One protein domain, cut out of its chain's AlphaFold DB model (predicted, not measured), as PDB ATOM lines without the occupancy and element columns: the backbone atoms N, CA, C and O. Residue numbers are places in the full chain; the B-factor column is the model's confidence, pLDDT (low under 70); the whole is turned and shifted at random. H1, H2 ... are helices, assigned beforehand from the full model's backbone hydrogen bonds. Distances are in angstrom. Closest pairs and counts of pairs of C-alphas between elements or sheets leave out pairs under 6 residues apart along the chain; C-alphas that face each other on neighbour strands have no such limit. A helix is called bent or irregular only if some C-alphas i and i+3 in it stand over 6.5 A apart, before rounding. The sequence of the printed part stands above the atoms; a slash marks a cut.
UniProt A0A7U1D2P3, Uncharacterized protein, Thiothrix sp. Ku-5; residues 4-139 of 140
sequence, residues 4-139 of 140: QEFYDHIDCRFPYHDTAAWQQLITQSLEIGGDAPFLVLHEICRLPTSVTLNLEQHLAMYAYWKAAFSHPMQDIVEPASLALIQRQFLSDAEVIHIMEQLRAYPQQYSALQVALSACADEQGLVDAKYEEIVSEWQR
ATOM      1  N   GLN A   4     191.250 189.358 275.883       94.88
ATOM      2  CA  GLN A   4     190.722 189.343 274.513       94.88
ATOM      3  C   GLN A   4     189.394 188.584 274.420       94.88
ATOM      4  O   GLN A   4     188.452 189.071 273.811       94.88
ATOM      5  N   GLU A   5     189.296 187.419 275.070       95.94
ATOM      6  CA  GLU A   5     188.042 186.657 275.121       95.94
ATOM      7  C   GLU A   5     186.917 187.459 275.787       95.94
ATOM      8  O   GLU A   5     185.771 187.394 275.345       95.94
ATOM      9  N   PHE A   6     187.238 188.218 276.839       97.06
ATOM     10  CA  PHE A   6     186.276 189.088 277.509       97.06
ATOM     11  C   PHE A   6     185.861 190.266 276.633       97.06
ATOM     12  O   PHE A   6     184.665 190.524 276.520       97.06
ATOM     13  N   TYR A   7     186.822 190.932 275.985       95.69
ATOM     14  CA  TYR A   7     186.561 192.021 275.050       95.69
ATOM     15  C   TYR A   7     185.608 191.579 273.956       95.69
ATOM     16  O   TYR A   7     184.541 192.169 273.806       95.69
ATOM     17  N   ASP A   8     185.944 190.479 273.276       94.94
ATOM     18  CA  ASP A   8     185.091 189.936 272.234       94.94
ATOM     19  C   ASP A   8     183.699 189.683 272.821       94.94
ATOM     20  O   ASP A   8     182.708 190.128 272.253       94.94
ATOM     21  N   HIS A   9     183.601 189.027 273.981       94.50
ATOM     22  CA  HIS A   9     182.325 188.671 274.597       94.50
ATOM     23  C   HIS A   9     181.383 189.857 274.852       94.50
ATOM     24  O   HIS A   9     180.176 189.681 274.663       94.50
ATOM     25  N   ILE A  10     181.904 191.019 275.260       94.38
ATOM     26  CA  ILE A  10     181.075 192.160 275.677       94.38
ATOM     27  C   ILE A  10     180.938 193.264 274.629       94.38
ATOM     28  O   ILE A  10     179.923 193.953 274.668       94.38
ATOM     29  N   ASP A  11     181.882 193.398 273.691       90.75
ATOM     30  CA  ASP A  11     181.854 194.430 272.646       90.75
ATOM     31  C   ASP A  11     180.538 194.381 271.859       90.75
ATOM     32  O   ASP A  11     180.199 193.368 271.231       90.75
ATOM     33  N   CYS A  12     179.759 195.465 271.957       86.62
ATOM     34  CA  CYS A  12     178.426 195.609 271.366       86.62
ATOM     35  C   CYS A  12     177.425 194.500 271.764       86.62
ATOM     36  O   CYS A  12     176.391 194.313 271.114       86.62
ATOM     37  N   ARG A  13     177.726 193.742 272.823       92.31
ATOM     38  CA  ARG A  13     176.977 192.570 273.308       92.31
ATOM     39  C   ARG A  13     176.620 192.669 274.789       92.31
ATOM     40  O   ARG A  13     176.103 191.708 275.362       92.31
ATOM     41  N   PHE A  14     176.862 193.823 275.407       96.06
ATOM     42  CA  PHE A  14     176.575 194.049 276.813       96.06
ATOM     43  C   PHE A  14     175.069 193.857 277.128       96.06
ATOM     44  O   PHE A  14     174.202 194.358 276.406       96.06
ATOM     45  N   PRO A  15     174.705 193.119 278.192       96.44
ATOM     46  CA  PRO A  15     173.327 192.719 278.462       96.44
ATOM     47  C   PRO A  15     172.558 193.802 279.238       96.44
ATOM     48  O   PRO A  15     172.139 193.603 280.375       96.44
ATOM     49  N   TYR A  16     172.331 194.959 278.613       96.25
ATOM     50  CA  TYR A  16     171.750 196.158 279.245       96.25
ATOM     51  C   TYR A  16     170.411 195.948 279.975       96.25
ATOM     52  O   TYR A  16     170.088 196.677 280.910       96.25
ATOM     53  N   HIS A  17     169.600 194.974 279.562       96.25
ATOM     54  CA  HIS A  17     168.283 194.723 280.160       96.25
ATOM     55  C   HIS A  17     168.262 193.558 281.157       96.25
ATOM     56  O   HIS A  17     167.222 193.305 281.762       96.25
ATOM     57  N   ASP A  18     169.388 192.870 281.351       97.31
ATOM     58  CA  ASP A  18     169.516 191.777 282.310       97.31
ATOM     59  C   ASP A  18     170.445 192.193 283.452       97.31
ATOM     60  O   ASP A  18     171.672 192.144 283.346       97.31
ATOM     61  N   THR A  19     169.826 192.601 284.564       97.19
ATOM     62  CA  THR A  19     170.524 193.058 285.770       97.19
ATOM     63  C   THR A  19     171.526 192.058 286.309       97.19
ATOM     64  O   THR A  19     172.625 192.450 286.690       97.19
ATOM     65  N   ALA A  20     171.178 190.773 286.335       98.06
ATOM     66  CA  ALA A  20     172.083 189.765 286.862       98.06
ATOM     67  C   ALA A  20     173.292 189.589 285.934       98.06
ATOM     68  O   ALA A  20     174.428 189.519 286.406       98.06
ATOM     69  N   ALA A  21     173.055 189.580 284.619       98.00
ATOM     70  CA  ALA A  21     174.109 189.384 283.637       98.00
ATOM     71  C   ALA A  21     175.115 190.545 283.616       98.00
ATOM     72  O   ALA A  21     176.320 190.297 283.674       98.00
ATOM     73  N   TRP A  22     174.668 191.809 283.586       97.94
ATOM     74  CA  TRP A  22     175.626 192.923 283.547       97.94
ATOM     75  C   TRP A  22     176.379 193.097 284.872       97.94
ATOM     76  O   TRP A  22     177.558 193.451 284.856       97.94
ATOM     77  N   GLN A  23     175.759 192.784 286.016       98.50
ATOM     78  CA  GLN A  23     176.458 192.771 287.308       98.50
ATOM     79  C   GLN A  23     177.555 191.705 287.338       98.50
ATOM     80  O   GLN A  23     178.669 191.975 287.788       98.50
ATOM     81  N   GLN A  24     177.273 190.517 286.800       98.06
ATOM     82  CA  GLN A  24     178.257 189.446 286.690       98.06
ATOM     83  C   GLN A  24     179.441 189.847 285.796       98.06
ATOM     84  O   GLN A  24     180.583 189.556 286.150       98.06
ATOM     85  N   LEU A  25     179.199 190.543 284.678       98.31
ATOM     86  CA  LEU A  25     180.275 191.056 283.819       98.31
ATOM     87  C   LEU A  25     181.146 192.093 284.536       98.31
ATOM     88  O   LEU A  25     182.366 192.066 284.381       98.31
ATOM     89  N   ILE A  26     180.553 192.960 285.367       98.31
ATOM     90  CA  ILE A  26     181.324 193.880 286.216       98.31
ATOM     91  C   ILE A  26     182.229 193.078 287.154       98.31
ATOM     92  O   ILE A  26     183.429 193.329 287.176       98.31
ATOM     93  N   THR A  27     181.713 192.073 287.866       97.94
ATOM     94  CA  THR A  27     182.542 191.226 288.742       97.94
ATOM     95  C   THR A  27     183.669 190.527 287.977       97.94
ATOM     96  O   THR A  27     184.819 190.581 288.407       97.94
ATOM     97  N   GLN A  28     183.372 189.935 286.817       97.69
ATOM     98  CA  GLN A  28     184.376 189.272 285.976       97.69
ATOM     99  C   GLN A  28     185.471 190.235 285.512       97.69
ATOM    100  O   GLN A  28     186.644 189.871 285.500       97.69
ATOM    101  N   SER A  29     185.115 191.478 285.179       98.12
ATOM    102  CA  SER A  29     186.091 192.490 284.770       98.12
ATOM    103  C   SER A  29     187.125 192.785 285.865       98.12
ATOM    104  O   SER A  29     188.296 193.009 285.559       98.12
ATOM    105  N   LEU A  30     186.726 192.710 287.143       97.38
ATOM    106  CA  LEU A  30     187.629 192.902 288.281       97.38
ATOM    107  C   LEU A  30     188.606 191.733 288.441       97.38
ATOM    108  O   LEU A  30     189.759 191.955 288.800       97.38
ATOM    109  N   GLU A  31     188.161 190.503 288.166       96.62
ATOM    110  CA  GLU A  31     189.017 189.309 288.209       96.62
ATOM    111  C   GLU A  31     190.076 189.321 287.099       96.62
ATOM    112  O   GLU A  31     191.193 188.846 287.301       96.62
ATOM    113  N   ILE A  32     189.737 189.883 285.934       96.81
ATOM    114  CA  ILE A  32     190.672 190.077 284.816       96.81
ATOM    115  C   ILE A  32     191.659 191.206 285.132       96.81
ATOM    116  O   ILE A  32     192.852 191.081 284.852       96.81
ATOM    117  N   GLY A  33     191.169 192.296 285.726       94.31
ATOM    118  CA  GLY A  33     191.965 193.468 286.072       94.31
ATOM    119  C   GLY A  33     192.422 194.280 284.855       94.31
ATOM    120  O   GLY A  33     191.886 194.165 283.751       94.31
ATOM    121  N   GLY A  34     193.419 195.142 285.068       93.44
ATOM    122  CA  GLY A  34     193.941 196.027 284.023       93.44
ATOM    123  C   GLY A  34     192.880 197.012 283.522       93.44
ATOM    124  O   GLY A  34     192.299 197.739 284.322       93.44
ATOM    125  N   ASP A  35     192.653 197.023 282.208       96.25
ATOM    126  CA  ASP A  35     191.687 197.898 281.523       96.25
ATOM    127  C   ASP A  35     190.257 197.318 281.508       96.25
ATOM    128  O   ASP A  35     189.297 198.021 281.205       96.25
ATOM    129  N   ALA A  36     190.071 196.042 281.877       97.94
ATOM    130  CA  ALA A  36     188.779 195.357 281.760       97.94
ATOM    131  C   ALA A  36     187.621 196.043 282.517       97.94
ATOM    132  O   ALA A  36     186.523 196.121 281.958       97.94
ATOM    133  N   PRO A  37     187.806 196.587 283.738       98.31
ATOM    134  CA  PRO A  37     186.741 197.334 284.406       98.31
ATOM    135  C   PRO A  37     186.332 198.592 283.636       98.31
ATOM    136  O   PRO A  37     185.159 198.963 283.638       98.31
ATOM    137  N   PHE A  38     187.274 199.244 282.956       98.25
ATOM    138  CA  PHE A  38     187.003 200.435 282.153       98.25
ATOM    139  C   PHE A  38     186.414 200.090 280.786       98.25
ATOM    140  O   PHE A  38     185.652 200.886 280.246       98.25
ATOM    141  N   LEU A  39     186.666 198.889 280.266       98.06
ATOM    142  CA  LEU A  39     185.956 198.368 279.100       98.06
ATOM    143  C   LEU A  39     184.458 198.193 279.387       98.06
ATOM    144  O   LEU A  39     183.618 198.578 278.578       98.06
ATOM    145  N   VAL A  40     184.105 197.690 280.573       98.38
ATOM    146  CA  VAL A  40     182.698 197.636 280.999       98.38
ATOM    147  C   VAL A  40     182.102 199.040 281.132       98.38
ATOM    148  O   VAL A  40     180.974 199.267 280.702       98.38
ATOM    149  N   LEU A  41     182.854 200.000 281.682       98.62
ATOM    150  CA  LEU A  41     182.413 201.397 281.723       98.62
ATOM    151  C   LEU A  41     182.167 201.959 280.316       98.62
ATOM    152  O   LEU A  41     181.166 202.638 280.110       98.62
ATOM    153  N   HIS A  42     183.040 201.658 279.353       97.75
ATOM    154  CA  HIS A  42     182.869 202.063 277.959       97.75
ATOM    155  C   HIS A  42     181.546 201.541 277.377       97.75
ATOM    156  O   HIS A  42     180.774 202.336 276.839       97.75
ATOM    157  N   GLU A  43     181.232 200.256 277.571       97.38
ATOM    158  CA  GLU A  43     179.948 199.673 277.146       97.38
ATOM    159  C   GLU A  43     178.744 200.332 277.830       97.38
ATOM    160  O   GLU A  43     177.720 200.567 277.184       97.38
ATOM    161  N   ILE A  44     178.858 200.657 279.126       97.38
ATOM    162  CA  ILE A  44     177.819 201.391 279.858       97.38
ATOM    163  C   ILE A  44     177.634 202.768 279.222       97.38
ATOM    164  O   ILE A  44     176.515 203.129 278.879       97.38
ATOM    165  N   CYS A  45     178.697 203.546 279.035       97.06
ATOM    166  CA  CYS A  45     178.609 204.922 278.549       97.06
ATOM    167  C   CYS A  45     178.183 205.032 277.076       97.06
ATOM    168  O   CYS A  45     177.560 206.027 276.703       97.06
ATOM    169  N   ARG A  46     178.481 204.032 276.240       91.81
ATOM    170  CA  ARG A  46     178.224 204.062 274.792       91.81
ATOM    171  C   ARG A  46     177.218 203.009 274.355       91.81
ATOM    172  O   ARG A  46     177.542 202.046 273.669       91.81
ATOM    173  N   LEU A  47     175.959 203.255 274.701       91.50
ATOM    174  CA  LEU A  47     174.842 202.430 274.248       91.50
ATOM    175  C   LEU A  47     174.803 202.328 272.708       91.50
ATOM    176  O   LEU A  47     174.811 203.361 272.029       91.50
ATOM    177  N   PRO A  48     174.663 201.115 272.141       90.44
ATOM    178  CA  PRO A  48     174.321 200.942 270.738       90.44
ATOM    179  C   PRO A  48     173.010 201.658 270.408       90.44
ATOM    180  O   PRO A  48     172.088 201.703 271.225       90.44
ATOM    181  N   THR A  49     172.871 202.151 269.177       88.25
ATOM    182  CA  THR A  49     171.670 202.884 268.726       88.25
ATOM    183  C   THR A  49     170.376 202.067 268.817       88.25
ATOM    184  O   THR A  49     169.289 202.639 268.866       88.25
ATOM    185  N   SER A  50     170.479 200.735 268.856       89.81
ATOM    186  CA  SER A  50     169.361 199.805 269.036       89.81
ATOM    187  C   SER A  50     168.899 199.644 270.487       89.81
ATOM    188  O   SER A  50     167.854 199.037 270.716       89.81
ATOM    189  N   VAL A  51     169.659 200.135 271.470       92.62
ATOM    190  CA  VAL A  51     169.355 199.988 272.898       92.62
ATOM    191  C   VAL A  51     168.818 201.304 273.443       92.62
ATOM    192  O   VAL A  51     169.314 202.388 273.147       92.62
ATOM    193  N   THR A  52     167.776 201.225 274.264       92.25
ATOM    194  CA  THR A  52     167.218 202.388 274.959       92.25
ATOM    195  C   THR A  52     167.075 202.066 276.438       92.25
ATOM    196  O   THR A  52     166.328 201.167 276.812       92.25
ATOM    197  N   LEU A  53     167.773 202.830 277.274       93.94
ATOM    198  CA  LEU A  53     167.628 202.828 278.727       93.94
ATOM    199  C   LEU A  53     167.018 204.153 279.168       93.94
ATOM    200  O   LEU A  53     167.288 205.198 278.568       93.94
ATOM    201  N   ASN A  54     166.207 204.122 280.223       94.69
ATOM    202  CA  ASN A  54     165.878 205.359 280.921       94.69
ATOM    203  C   ASN A  54     167.083 205.810 281.776       94.69
ATOM    204  O   ASN A  54     167.981 205.021 282.075       94.69
ATOM    205  N   LEU A  55     167.102 207.087 282.166       95.81
ATOM    206  CA  LEU A  55     168.229 207.663 282.907       95.81
ATOM    207  C   LEU A  55     168.483 206.952 284.247       95.81
ATOM    208  O   LEU A  55     169.632 206.775 284.637       95.81
ATOM    209  N   GLU A  56     167.429 206.512 284.937       96.88
ATOM    210  CA  GLU A  56     167.537 205.811 286.222       96.88
ATOM    211  C   GLU A  56     168.259 204.465 286.079       96.88
ATOM    212  O   GLU A  56     169.191 204.180 286.826       96.88
ATOM    213  N   GLN A  57     167.887 203.661 285.080       96.69
ATOM    214  CA  GLN A  57     168.533 202.383 284.769       96.69
ATOM    215  C   GLN A  57     170.004 202.579 284.405       96.69
ATOM    216  O   GLN A  57     170.864 201.817 284.845       96.69
ATOM    217  N   HIS A  58     170.294 203.612 283.615       97.44
ATOM    218  CA  HIS A  58     171.644 203.904 283.154       97.44
ATOM    219  C   HIS A  58     172.553 204.340 284.312       97.44
ATOM    220  O   HIS A  58     173.650 203.806 284.484       97.44
ATOM    221  N   LEU A  59     172.052 205.232 285.174       98.19
ATOM    222  CA  LEU A  59     172.742 205.651 286.395       98.19
ATOM    223  C   LEU A  59     172.896 204.508 287.403       98.19
ATOM    224  O   LEU A  59     173.909 204.456 288.092       98.19
ATOM    225  N   ALA A  60     171.943 203.576 287.482       98.06
ATOM    226  CA  ALA A  60     172.055 202.412 288.358       98.06
ATOM    227  C   ALA A  60     173.215 201.487 287.949       98.06
ATOM    228  O   ALA A  60     173.946 201.010 288.820       98.06
ATOM    229  N   MET A  61     173.430 201.273 286.644       98.50
ATOM    230  CA  MET A  61     174.591 200.517 286.147       98.50
ATOM    231  C   MET A  61     175.903 201.221 286.492       98.50
ATOM    232  O   MET A  61     176.808 200.594 287.041       98.50
ATOM    233  N   TYR A  62     175.985 202.531 286.231       98.56
ATOM    234  CA  TYR A  62     177.158 203.334 286.580       98.56
ATOM    235  C   TYR A  62     177.449 203.307 288.084       98.56
ATOM    236  O   TYR A  62     178.582 203.059 288.490       98.56
ATOM    237  N   ALA A  63     176.429 203.501 288.922       98.56
ATOM    238  CA  ALA A  63     176.576 203.493 290.372       98.56
ATOM    239  C   ALA A  63     177.063 202.133 290.888       98.56
ATOM    240  O   ALA A  63     177.924 202.081 291.767       98.56
ATOM    241  N   TYR A  64     176.557 201.033 290.323       98.75
ATOM    242  CA  TYR A  64     177.033 199.695 290.663       98.75
ATOM    243  C   TYR A  64     178.500 199.506 290.262       98.75
ATOM    244  O   TYR A  64     179.299 199.053 291.078       98.75
ATOM    245  N   TRP A  65     178.875 199.897 289.040       98.69
ATOM    246  CA  TRP A  65     180.266 199.857 288.580       98.69
ATOM    247  C   TRP A  65     181.195 200.678 289.489       98.69
ATOM    248  O   TRP A  65     182.223 200.174 289.940       98.69
ATOM    249  N   LYS A  66     180.798 201.911 289.828       98.44
ATOM    250  CA  LYS A  66     181.559 202.831 290.687       98.44
ATOM    251  C   LYS A  66     181.764 202.259 292.092       98.44
ATOM    252  O   LYS A  66     182.828 202.436 292.672       98.44
ATOM    253  N   ALA A  67     180.767 201.555 292.629       98.31
ATOM    254  CA  ALA A  67     180.833 200.941 293.955       98.31
ATOM    255  C   ALA A  67     181.602 199.608 293.994       98.31
ATOM    256  O   ALA A  67     181.970 199.155 295.078       98.31
ATOM    257  N   ALA A  68     181.831 198.959 292.847       98.00
ATOM    258  CA  ALA A  68     182.377 197.602 292.797       98.00
ATOM    259  C   ALA A  68     183.878 197.519 293.137       98.00
ATOM    260  O   ALA A  68     184.367 196.453 293.509       98.00
ATOM    261  N   PHE A  69     184.618 198.622 293.020       97.19
ATOM    262  CA  PHE A  69     186.051 198.695 293.310       97.19
ATOM    263  C   PHE A  69     186.470 200.136 293.622       97.19
ATOM    264  O   PHE A  69     185.693 201.064 293.421       97.19
ATOM    265  N   SER A  70     187.699 200.320 294.115       96.19
ATOM    266  CA  SER A  70     188.286 201.640 294.363       96.19
ATOM    267  C   SER A  70     189.532 201.822 293.506       96.19
ATOM    268  O   SER A  70     190.492 201.058 293.628       96.19
ATOM    269  N   HIS A  71     189.511 202.820 292.624       94.94
ATOM    270  CA  HIS A  71     190.648 203.181 291.784       94.94
ATOM    271  C   HIS A  71     190.639 204.691 291.479       94.94
ATOM    272  O   HIS A  71     189.588 205.201 291.094       94.94
ATOM    273  N   PRO A  72     191.778 205.414 291.548       96.75
ATOM    274  CA  PRO A  72     191.821 206.866 291.312       96.75
ATOM    275  C   PRO A  72     191.226 207.308 289.967       96.75
ATOM    276  O   PRO A  72     190.553 208.331 289.879       96.75
ATOM    277  N   MET A  73     191.423 206.510 288.913       97.38
ATOM    278  CA  MET A  73     190.828 206.794 287.600       97.38
ATOM    279  C   MET A  73     189.303 206.836 287.599       97.38
ATOM    280  O   MET A  73     188.754 207.483 286.719       97.38
ATOM    281  N   GLN A  74     188.610 206.204 288.555       97.88
ATOM    282  CA  GLN A  74     187.152 206.312 288.626       97.88
ATOM    283  C   GLN A  74     186.708 207.761 288.845       97.88
ATOM    284  O   GLN A  74     185.640 208.127 288.377       97.88
ATOM    285  N   ASP A  75     187.481 208.565 289.577       98.12
ATOM    286  CA  ASP A  75     187.169 209.984 289.796       98.12
ATOM    287  C   ASP A  75     187.564 210.829 288.581       98.12
ATOM    288  O   ASP A  75     186.883 211.792 288.246       98.12
ATOM    289  N   ILE A  76     188.627 210.430 287.874       98.62
ATOM    290  CA  ILE A  76     189.079 211.101 286.648       98.62
ATOM    291  C   ILE A  76     188.050 210.934 285.517       98.62
ATOM    292  O   ILE A  76     187.724 211.904 284.839       98.62
ATOM    293  N   VAL A  77     187.518 209.724 285.308       98.31
ATOM    294  CA  VAL A  77     186.567 209.440 284.211       98.31
ATOM    295  C   VAL A  77     185.118 209.798 284.539       98.31
ATOM    296  O   VAL A  77     184.277 209.800 283.638       98.31
ATOM    297  N   GLU A  78     184.792 210.074 285.802       98.50
ATOM    298  CA  GLU A  78     183.415 210.317 286.249       98.50
ATOM    299  C   GLU A  78     182.723 211.465 285.495       98.50
ATOM    300  O   GLU A  78     181.608 211.239 285.014       98.50
ATOM    301  N   PRO A  79     183.342 212.647 285.290       98.56
ATOM    302  CA  PRO A  79     182.690 213.731 284.558       98.56
ATOM    303  C   PRO A  79     182.305 213.331 283.127       98.56
ATOM    304  O   PRO A  79     181.167 213.551 282.717       98.56
ATOM    305  N   ALA A  80     183.213 212.674 282.393       98.56
ATOM    306  CA  ALA A  80     182.949 212.172 281.042       98.56
ATOM    307  C   ALA A  80     181.854 211.093 281.037       98.56
ATOM    308  O   ALA A  80     180.948 211.116 280.202       98.56
ATOM    309  N   SER A  81     181.898 210.180 282.009       98.50
ATOM    310  CA  SER A  81     180.929 209.089 282.138       98.50
ATOM    311  C   SER A  81     179.513 209.615 282.368       98.50
ATOM    312  O   SER A  81     178.569 209.190 281.701       98.50
ATOM    313  N   LEU A  82     179.364 210.566 283.294       98.44
ATOM    314  CA  LEU A  82     178.077 211.173 283.621       98.44
ATOM    315  C   LEU A  82     177.540 212.031 282.475       98.44
ATOM    316  O   LEU A  82     176.346 211.952 282.190       98.44
ATOM    317  N   ALA A  83     178.402 212.787 281.794       98.00
ATOM    318  CA  ALA A  83     178.029 213.566 280.618       98.00
ATOM    319  C   ALA A  83     177.430 212.657 279.526       98.00
ATOM    320  O   ALA A  83     176.303 212.880 279.076       98.00
ATOM    321  N   LEU A  84     178.107 211.548 279.207       97.50
ATOM    322  CA  LEU A  84     177.633 210.543 278.249       97.50
ATOM    323  C   LEU A  84     176.279 209.934 278.642       97.50
ATOM    324  O   LEU A  84     175.351 209.908 277.830       97.50
ATOM    325  N   ILE A  85     176.129 209.504 279.898       97.44
ATOM    326  CA  ILE A  85     174.874 208.936 280.427       97.44
ATOM    327  C   ILE A  85     173.722 209.948 280.339       97.44
ATOM    328  O   ILE A  85     172.595 209.607 279.973       97.44
ATOM    329  N   GLN A  86     174.002 211.212 280.648       95.81
ATOM    330  CA  GLN A  86     173.025 212.300 280.618       95.81
ATOM    331  C   GLN A  86     172.795 212.867 279.212       95.81
ATOM    332  O   GLN A  86     171.931 213.731 279.046       95.81
ATOM    333  N   ARG A  87     173.516 212.365 278.199       93.44
ATOM    334  CA  ARG A  87     173.488 212.850 276.810       93.44
ATOM    335  C   ARG A  87     173.827 214.336 276.709       93.44
ATOM    336  O   ARG A  87     173.203 215.085 275.957       93.44
ATOM    337  N   GLN A  88     174.803 214.750 277.503       95.12
ATOM    338  CA  GLN A  88     175.385 216.081 277.499       95.12
ATOM    339  C   GLN A  88     176.835 215.948 277.050       95.12
ATOM    340  O   GLN A  88     177.527 215.025 277.468       95.12
ATOM    341  N   PHE A  89     177.285 216.846 276.182       95.00
ATOM    342  CA  PHE A  89     178.691 216.894 275.802       95.00
ATOM    343  C   PHE A  89     179.443 217.874 276.688       95.00
ATOM    344  O   PHE A  89     178.935 218.946 277.022       95.00
ATOM    345  N   LEU A  90     180.660 217.480 277.038       98.19
ATOM    346  CA  LEU A  90     181.666 218.362 277.599       98.19
ATOM    347  C   LEU A  90     182.289 219.206 276.482       98.19
ATOM    348  O   LEU A  90     182.200 218.872 275.297       98.19
ATOM    349  N   SER A  91     182.945 220.298 276.866       97.88
ATOM    350  CA  SER A  91     183.828 221.029 275.962       97.88
ATOM    351  C   SER A  91     185.120 220.254 275.697       97.88
ATOM    352  O   SER A  91     185.587 219.488 276.543       97.88
ATOM    353  N   ASP A  92     185.763 220.524 274.560       98.00
ATOM    354  CA  ASP A  92     187.057 219.928 274.209       98.00
ATOM    355  C   ASP A  92     188.107 220.157 275.312       98.00
ATOM    356  O   ASP A  92     188.886 219.265 275.637       98.00
ATOM    357  N   ALA A  93     188.099 221.332 275.953       98.00
ATOM    358  CA  ALA A  93     189.022 221.660 277.041       98.00
ATOM    359  C   ALA A  93     188.807 220.789 278.292       98.00
ATOM    360  O   ALA A  93     189.780 220.378 278.928       98.00
ATOM    361  N   GLU A  94     187.553 220.497 278.643       98.56
ATOM    362  CA  GLU A  94     187.222 219.600 279.757       98.56
ATOM    363  C   GLU A  94     187.650 218.164 279.447       98.56
ATOM    364  O   GLU A  94     188.258 217.512 280.298       98.56
ATOM    365  N   VAL A  95     187.411 217.686 278.223       98.62
ATOM    366  CA  VAL A  95     187.838 216.341 277.814       98.62
ATOM    367  C   VAL A  95     189.360 216.223 277.779       98.62
ATOM    368  O   VAL A  95     189.909 215.267 278.325       98.62
ATOM    369  N   ILE A  96     190.063 217.210 277.219       98.69
ATOM    370  CA  ILE A  96     191.533 217.238 277.207       98.69
ATOM    371  C   ILE A  96     192.082 217.226 278.635       98.69
ATOM    372  O   ILE A  96     193.044 216.510 278.905       98.69
ATOM    373  N   HIS A  97     191.470 217.959 279.571       98.62
ATOM    374  CA  HIS A  97     191.884 217.923 280.974       98.62
ATOM    375  C   HIS A  97     191.787 216.510 281.568       98.62
ATOM    376  O   HIS A  97     192.740 216.046 282.194       98.62
ATOM    377  N   ILE A  98     190.679 215.804 281.317       98.75
ATOM    378  CA  ILE A  98     190.489 214.410 281.746       98.75
ATOM    379  C   ILE A  98     191.553 213.501 281.113       98.75
ATOM    380  O   ILE A  98     192.187 212.710 281.812       98.75
ATOM    381  N   MET A  99     191.802 213.635 279.807       98.75
ATOM    382  CA  MET A  99     192.813 212.844 279.095       98.75
ATOM    383  C   MET A  99     194.226 213.056 279.652       98.75
ATOM    384  O   MET A  99     194.960 212.089 279.850       98.75
ATOM    385  N   GLU A 100     194.597 214.295 279.974       98.56
ATOM    386  CA  GLU A 100     195.891 214.606 280.592       98.56
ATOM    387  C   GLU A 100     196.039 213.981 281.987       98.56
ATOM    388  O   GLU A 100     197.135 213.576 282.372       98.56
ATOM    389  N   GLN A 101     194.951 213.833 282.748       98.62
ATOM    390  CA  GLN A 101     194.991 213.091 284.012       98.62
ATOM    391  C   GLN A 101     195.122 211.577 283.786       98.62
ATOM    392  O   GLN A 101     195.861 210.907 284.513       98.62
ATOM    393  N   LEU A 102     194.437 211.033 282.774       98.44
ATOM    394  CA  LEU A 102     194.509 209.612 282.415       98.44
ATOM    395  C   LEU A 102     195.875 209.205 281.869       98.44
ATOM    396  O   LEU A 102     196.289 208.070 282.083       98.44
ATOM    397  N   ARG A 103     196.605 210.125 281.233       98.06
ATOM    398  CA  ARG A 103     197.962 209.916 280.705       98.06
ATOM    399  C   ARG A 103     198.907 209.221 281.693       98.06
ATOM    400  O   ARG A 103     199.747 208.430 281.271       98.06
ATOM    401  N   ALA A 104     198.744 209.473 282.995       97.44
ATOM    402  CA  ALA A 104     199.536 208.866 284.066       97.44
ATOM    403  C   ALA A 104     199.282 207.356 284.287       97.44
ATOM    404  O   ALA A 104     199.975 206.742 285.099       97.44
ATOM    405  N   TYR A 105     198.317 206.755 283.586       97.12
ATOM    406  CA  TYR A 105     197.912 205.356 283.726       97.12
ATOM    407  C   TYR A 105     198.033 204.614 282.382       97.12
ATOM    408  O   TYR A 105     197.041 204.458 281.667       97.12
ATOM    409  N   PRO A 106     199.238 204.140 282.012       97.00
ATOM    410  CA  PRO A 106     199.458 203.451 280.746       97.00
ATOM    411  C   PRO A 106     198.560 202.228 280.550       97.00
ATOM    412  O   PRO A 106     198.225 201.526 281.504       97.00
ATOM    413  N   GLN A 107     198.250 201.942 279.282       95.50
ATOM    414  CA  GLN A 107     197.447 200.795 278.833       95.50
ATOM    415  C   GLN A 107     195.958 200.837 279.229       95.50
ATOM    416  O   GLN A 107     195.242 199.868 278.988       95.50
ATOM    417  N   GLN A 108     195.473 201.954 279.778       96.75
ATOM    418  CA  GLN A 108     194.065 202.156 280.145       96.75
ATOM    419  C   GLN A 108     193.282 202.751 278.967       96.75
ATOM    420  O   GLN A 108     192.798 203.887 278.999       96.75
ATOM    421  N   TYR A 109     193.246 202.002 277.864       97.44
ATOM    422  CA  TYR A 109     192.693 202.466 276.594       97.44
ATOM    423  C   TYR A 109     191.186 202.698 276.666       97.44
ATOM    424  O   TYR A 109     190.701 203.680 276.104       97.44
ATOM    425  N   SER A 110     190.452 201.847 277.380       98.00
ATOM    426  CA  SER A 110     189.001 201.963 277.507       98.00
ATOM    427  C   SER A 110     188.608 203.204 278.308       98.00
ATOM    428  O   SER A 110     187.690 203.926 277.922       98.00
ATOM    429  N   ALA A 111     189.355 203.530 279.369       98.00
ATOM    430  CA  ALA A 111     189.166 204.774 280.119       98.00
ATOM    431  C   ALA A 111     189.389 206.012 279.231       98.00
ATOM    432  O   ALA A 111     188.610 206.967 279.271       98.00
ATOM    433  N   LEU A 112     190.423 205.978 278.386       98.31
ATOM    434  CA  LEU A 112     190.721 207.061 277.452       98.31
ATOM    435  C   LEU A 112     189.644 207.192 276.359       98.31
ATOM    436  O   LEU A 112     189.279 208.307 275.992       98.31
ATOM    437  N   GLN A 113     189.079 206.076 275.885       97.94
ATOM    438  CA  GLN A 113     187.965 206.066 274.927       97.94
ATOM    439  C   GLN A 113     186.652 206.606 275.518       97.94
ATOM    440  O   GLN A 113     185.868 207.234 274.799       97.94
ATOM    441  N   VAL A 114     186.411 206.411 276.822       98.25
ATOM    442  CA  VAL A 114     185.287 207.056 277.525       98.25
ATOM    443  C   VAL A 114     185.434 208.576 277.476       98.25
ATOM    444  O   VAL A 114     184.480 209.260 277.113       98.25
ATOM    445  N   ALA A 115     186.624 209.108 277.772       98.31
ATOM    446  CA  ALA A 115     186.885 210.544 277.659       98.31
ATOM    447  C   ALA A 115     186.717 211.039 276.212       98.31
ATOM    448  O   ALA A 115     185.975 211.989 275.983       98.31
ATOM    449  N   LEU A 116     187.328 210.345 275.243       97.94
ATOM    450  CA  LEU A 116     187.255 210.658 273.808       97.94
ATOM    451  C   LEU A 116     185.818 210.849 273.314       97.94
ATOM    452  O   LEU A 116     185.533 211.744 272.530       97.94
ATOM    453  N   SER A 117     184.900 210.018 273.799       96.94
ATOM    454  CA  SER A 117     183.512 210.028 273.337       96.94
ATOM    455  C   SER A 117     182.660 211.143 273.955       96.94
ATOM    456  O   SER A 117     181.520 211.332 273.537       96.94
ATOM    457  N   ALA A 118     183.165 211.852 274.970       97.56
ATOM    458  CA  ALA A 118     182.379 212.777 275.788       97.56
ATOM    459  C   ALA A 118     182.229 214.194 275.199       97.56
ATOM    460  O   ALA A 118     181.604 215.048 275.833       97.56
ATOM    461  N   CYS A 119     182.750 214.454 274.000       96.94
ATOM    462  CA  CYS A 119     182.593 215.716 273.273       96.94
ATOM    463  C   CYS A 119     182.286 215.476 271.789       96.94
ATOM    464  O   CYS A 119     182.394 214.360 271.286       96.94
ATOM    465  N   ALA A 120     181.909 216.543 271.081       94.38
ATOM    466  CA  ALA A 120     181.688 216.497 269.635       94.38
ATOM    467  C   ALA A 120     182.994 216.540 268.819       94.38
ATOM    468  O   ALA A 120     183.004 216.054 267.692       94.38
ATOM    469  N   ASP A 121     184.051 217.139 269.384       94.81
ATOM    470  CA  ASP A 121     185.377 217.314 268.776       94.81
ATOM    471  C   ASP A 121     185.355 217.870 267.340       94.81
ATOM    472  O   ASP A 121     185.984 217.353 266.418       94.81
ATOM    473  N   GLU A 122     184.622 218.963 267.118       92.69
ATOM    474  CA  GLU A 122     184.447 219.547 265.779       92.69
ATOM    475  C   GLU A 122     185.767 219.989 265.115       92.69
ATOM    476  O   GLU A 122     185.825 220.139 263.892       92.69
ATOM    477  N   GLN A 123     186.815 220.237 265.907       92.56
ATOM    478  CA  GLN A 123     188.134 220.657 265.429       92.56
ATOM    479  C   GLN A 123     189.199 219.543 265.457       92.56
ATOM    480  O   GLN A 123     190.329 219.806 265.036       92.56
ATOM    481  N   GLY A 124     188.872 218.328 265.913       96.06
ATOM    482  CA  GLY A 124     189.816 217.204 265.991       96.06
ATOM    483  C   GLY A 124     190.917 217.375 267.049       96.06
ATOM    484  O   GLY A 124     192.000 216.801 266.922       96.06
ATOM    485  N   LEU A 125     190.702 218.231 268.052       97.31
ATOM    486  CA  LEU A 125     191.679 218.505 269.109       97.31
ATOM    487  C   LEU A 125     191.752 217.350 270.109       97.31
ATOM    488  O   LEU A 125     192.832 217.043 270.624       97.31
ATOM    489  N   VAL A 126     190.610 216.727 270.388       97.81
ATOM    490  CA  VAL A 126     190.502 215.613 271.329       97.81
ATOM    491  C   VAL A 126     191.029 214.328 270.695       97.81
ATOM    492  O   VAL A 126     191.819 213.630 271.332       97.81
ATOM    493  N   ASP A 127     190.708 214.076 269.427       98.12
ATOM    494  CA  ASP A 127     191.297 213.003 268.622       98.12
ATOM    495  C   ASP A 127     192.832 213.114 268.595       98.12
ATOM    496  O   ASP A 127     193.543 212.159 268.919       98.12
ATOM    497  N   ALA A 128     193.373 214.304 268.304       98.31
ATOM    498  CA  ALA A 128     194.821 214.520 268.295       98.31
ATOM    499  C   ALA A 128     195.461 214.260 269.672       98.31
ATOM    500  O   ALA A 128     196.550 213.684 269.761       98.31
ATOM    501  N   LYS A 129     194.788 214.653 270.763       98.50
ATOM    502  CA  LYS A 129     195.246 214.379 272.133       98.50
ATOM    503  C   LYS A 129     195.235 212.882 272.448       98.50
ATOM    504  O   LYS A 129     196.177 212.385 273.067       98.50
ATOM    505  N   TYR A 130     194.203 212.166 272.013       98.44
ATOM    506  CA  TYR A 130     194.116 210.716 272.150       98.44
ATOM    507  C   TYR A 130     195.301 210.026 271.464       98.44
ATOM    508  O   TYR A 130     196.011 209.239 272.096       98.44
ATOM    509  N   GLU A 131     195.562 210.361 270.198       98.25
ATOM    510  CA  GLU A 131     196.668 209.790 269.420       98.25
ATOM    511  C   GLU A 131     198.034 210.075 270.057       98.25
ATOM    512  O   GLU A 131     198.898 209.192 270.098       98.25
ATOM    513  N   GLU A 132     198.228 211.285 270.592       98.56
ATOM    514  CA  GLU A 132     199.439 211.681 271.312       98.56
ATOM    515  C   GLU A 132     199.698 210.771 272.525       98.56
ATOM    516  O   GLU A 132     200.799 210.225 272.664       98.56
ATOM    517  N   ILE A 133     198.684 210.574 273.375       98.50
ATOM    518  CA  ILE A 133     198.779 209.756 274.594       98.50
ATOM    519  C   ILE A 133     198.984 208.279 274.244       98.50
ATOM    520  O   ILE A 133     199.865 207.625 274.805       98.50
ATOM    521  N   VAL A 134     198.231 207.745 273.280       98.12
ATOM    522  CA  VAL A 134     198.388 206.350 272.840       98.12
ATOM    523  C   VAL A 134     199.788 206.106 272.275       98.12
ATOM    524  O   VAL A 134     200.434 205.119 272.631       98.12
ATOM    525  N   SER A 135     200.298 207.024 271.452       97.94
ATOM    526  CA  SER A 135     201.653 206.931 270.892       97.94
ATOM    527  C   SER A 135     202.739 207.002 271.969       97.94
ATOM    528  O   SER A 135     203.829 206.455 271.807       97.94
ATOM    529  N   GLU A 136     202.496 207.717 273.065       97.75
ATOM    530  CA  GLU A 136     203.370 207.726 274.238       97.75
ATOM    531  C   GLU A 136     203.358 206.375 274.956       97.75
ATOM    532  O   GLU A 136     204.423 205.795 275.157       97.75
ATOM    533  N   TRP A 137     202.181 205.829 275.261       97.62
ATOM    534  CA  TRP A 137     202.059 204.537 275.940       97.62
ATOM    535  C   TRP A 137     202.657 203.372 275.150       97.62
ATOM    536  O   TRP A 137     203.226 202.468 275.751       97.62
ATOM    537  N   GLN A 138     202.584 203.399 273.818       95.44
ATOM    538  CA  GLN A 138     203.192 202.376 272.955       95.44
ATOM    539  C   GLN A 138     204.730 202.391 272.953       95.44
ATOM    540  O   GLN A 138     205.349 201.444 272.468       95.44
ATOM    541  N   ARG A 139     205.357 203.466 273.449       94.38
ATOM    542  CA  ARG A 139     206.820 203.604 273.543       94.38
ATOM    543  C   ARG A 139     207.384 203.193 274.910       94.38
ATOM    544  O   ARG A 139     208.608 203.217 275.055       94.38
TER     545      ARG A 139
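Overview. This is residues 4 to 139 of the 140 residues of an uncharacterized protein of Thiothrix sp. Ku-5 (UniProt A0A7U1D2P3). Six of the eight helices, mostly aligned, stand in two rows, H4, H5 and H6 in one and H3, H7 and H8 in the other, with H3 and H7 in the middle of the body. H1 and H2 pack on H3 at one end of the body, and H8 closes the other end beside H6 and H7. The printed part has 136 residues with eight named helices, H1 to H8 in chain order, and no named strand; the class is all helix. It is compact, with a radius of gyration of the C-alphas of 14.3 A, and rounded, spanning 38 by 30 by 25 A.

Arrangement. H1, residues 4 to 10, touches H3, residues 36 to 45, the same way at a shallow tilt of 26 degrees; the closest C-alphas are those of Tyr 7 and Leu 39, 7.6 A apart. H2, residues 19 to 32, is near H1 and touches H3 with residues 25 to 30 alone, Ser 29 to Pro 37 being the closest C-alphas at 4.9 A. H3 is the hub, touching five helices. H4, residues 55 to 67, touches H3, with the C-alphas of Ile 44 and Tyr 62 closest at 7.0 A. H5, residues 73 to 86, runs opposite ways to H4 at a shallow tilt of 7 degrees; the closest C-alphas are those of His 58 and Ile 85, 6.6 A apart. H2, H3, H4 and H5 form an up and down bundle, each running against the one before it. H6, residues 92 to 102, touches H5, with the C-alphas of Ile 76 and Ile 98 closest at 6.1 A. H7, residues 109 to 116, touches H3, the closest C-alphas being those of Leu 39 and Ser 110 at 5.0 A. H7 touches H5 at a steep tilt of 48 degrees, Ala 80 to Ala 115 being the closest C-alphas at 5.4 A. H8, residues 125 to 137, touches H7, with the C-alphas of Leu 116 and Val 126 closest at 6.4 A. H1 and H8 are apart. Every O i to N i+4 pair is within hydrogen-bond range in H1, H2, H3, H4, H6, H7 and H8; in H5 8 of 10 are.

Along the chain. H1 begins at C-alpha 4, (190.722, 189.343, 274.513). H2 is 20.4 A long from first to last C-alpha, H4 18.1 A, H5 19.9 A and H8 18.7 A. H5 is irregular: C-alphas 76 and 79 are 7.2 A apart. H8 ends at C-alpha 137, (202.059, 204.537, 275.940).

Size, cuts and confidence. The C-alphas farthest apart, those of Asn 54 and Arg 139, are 41.6 A apart. The printed part has no cut and no long link. Its mean pLDDT is 96.8, and no printed residue is under 70.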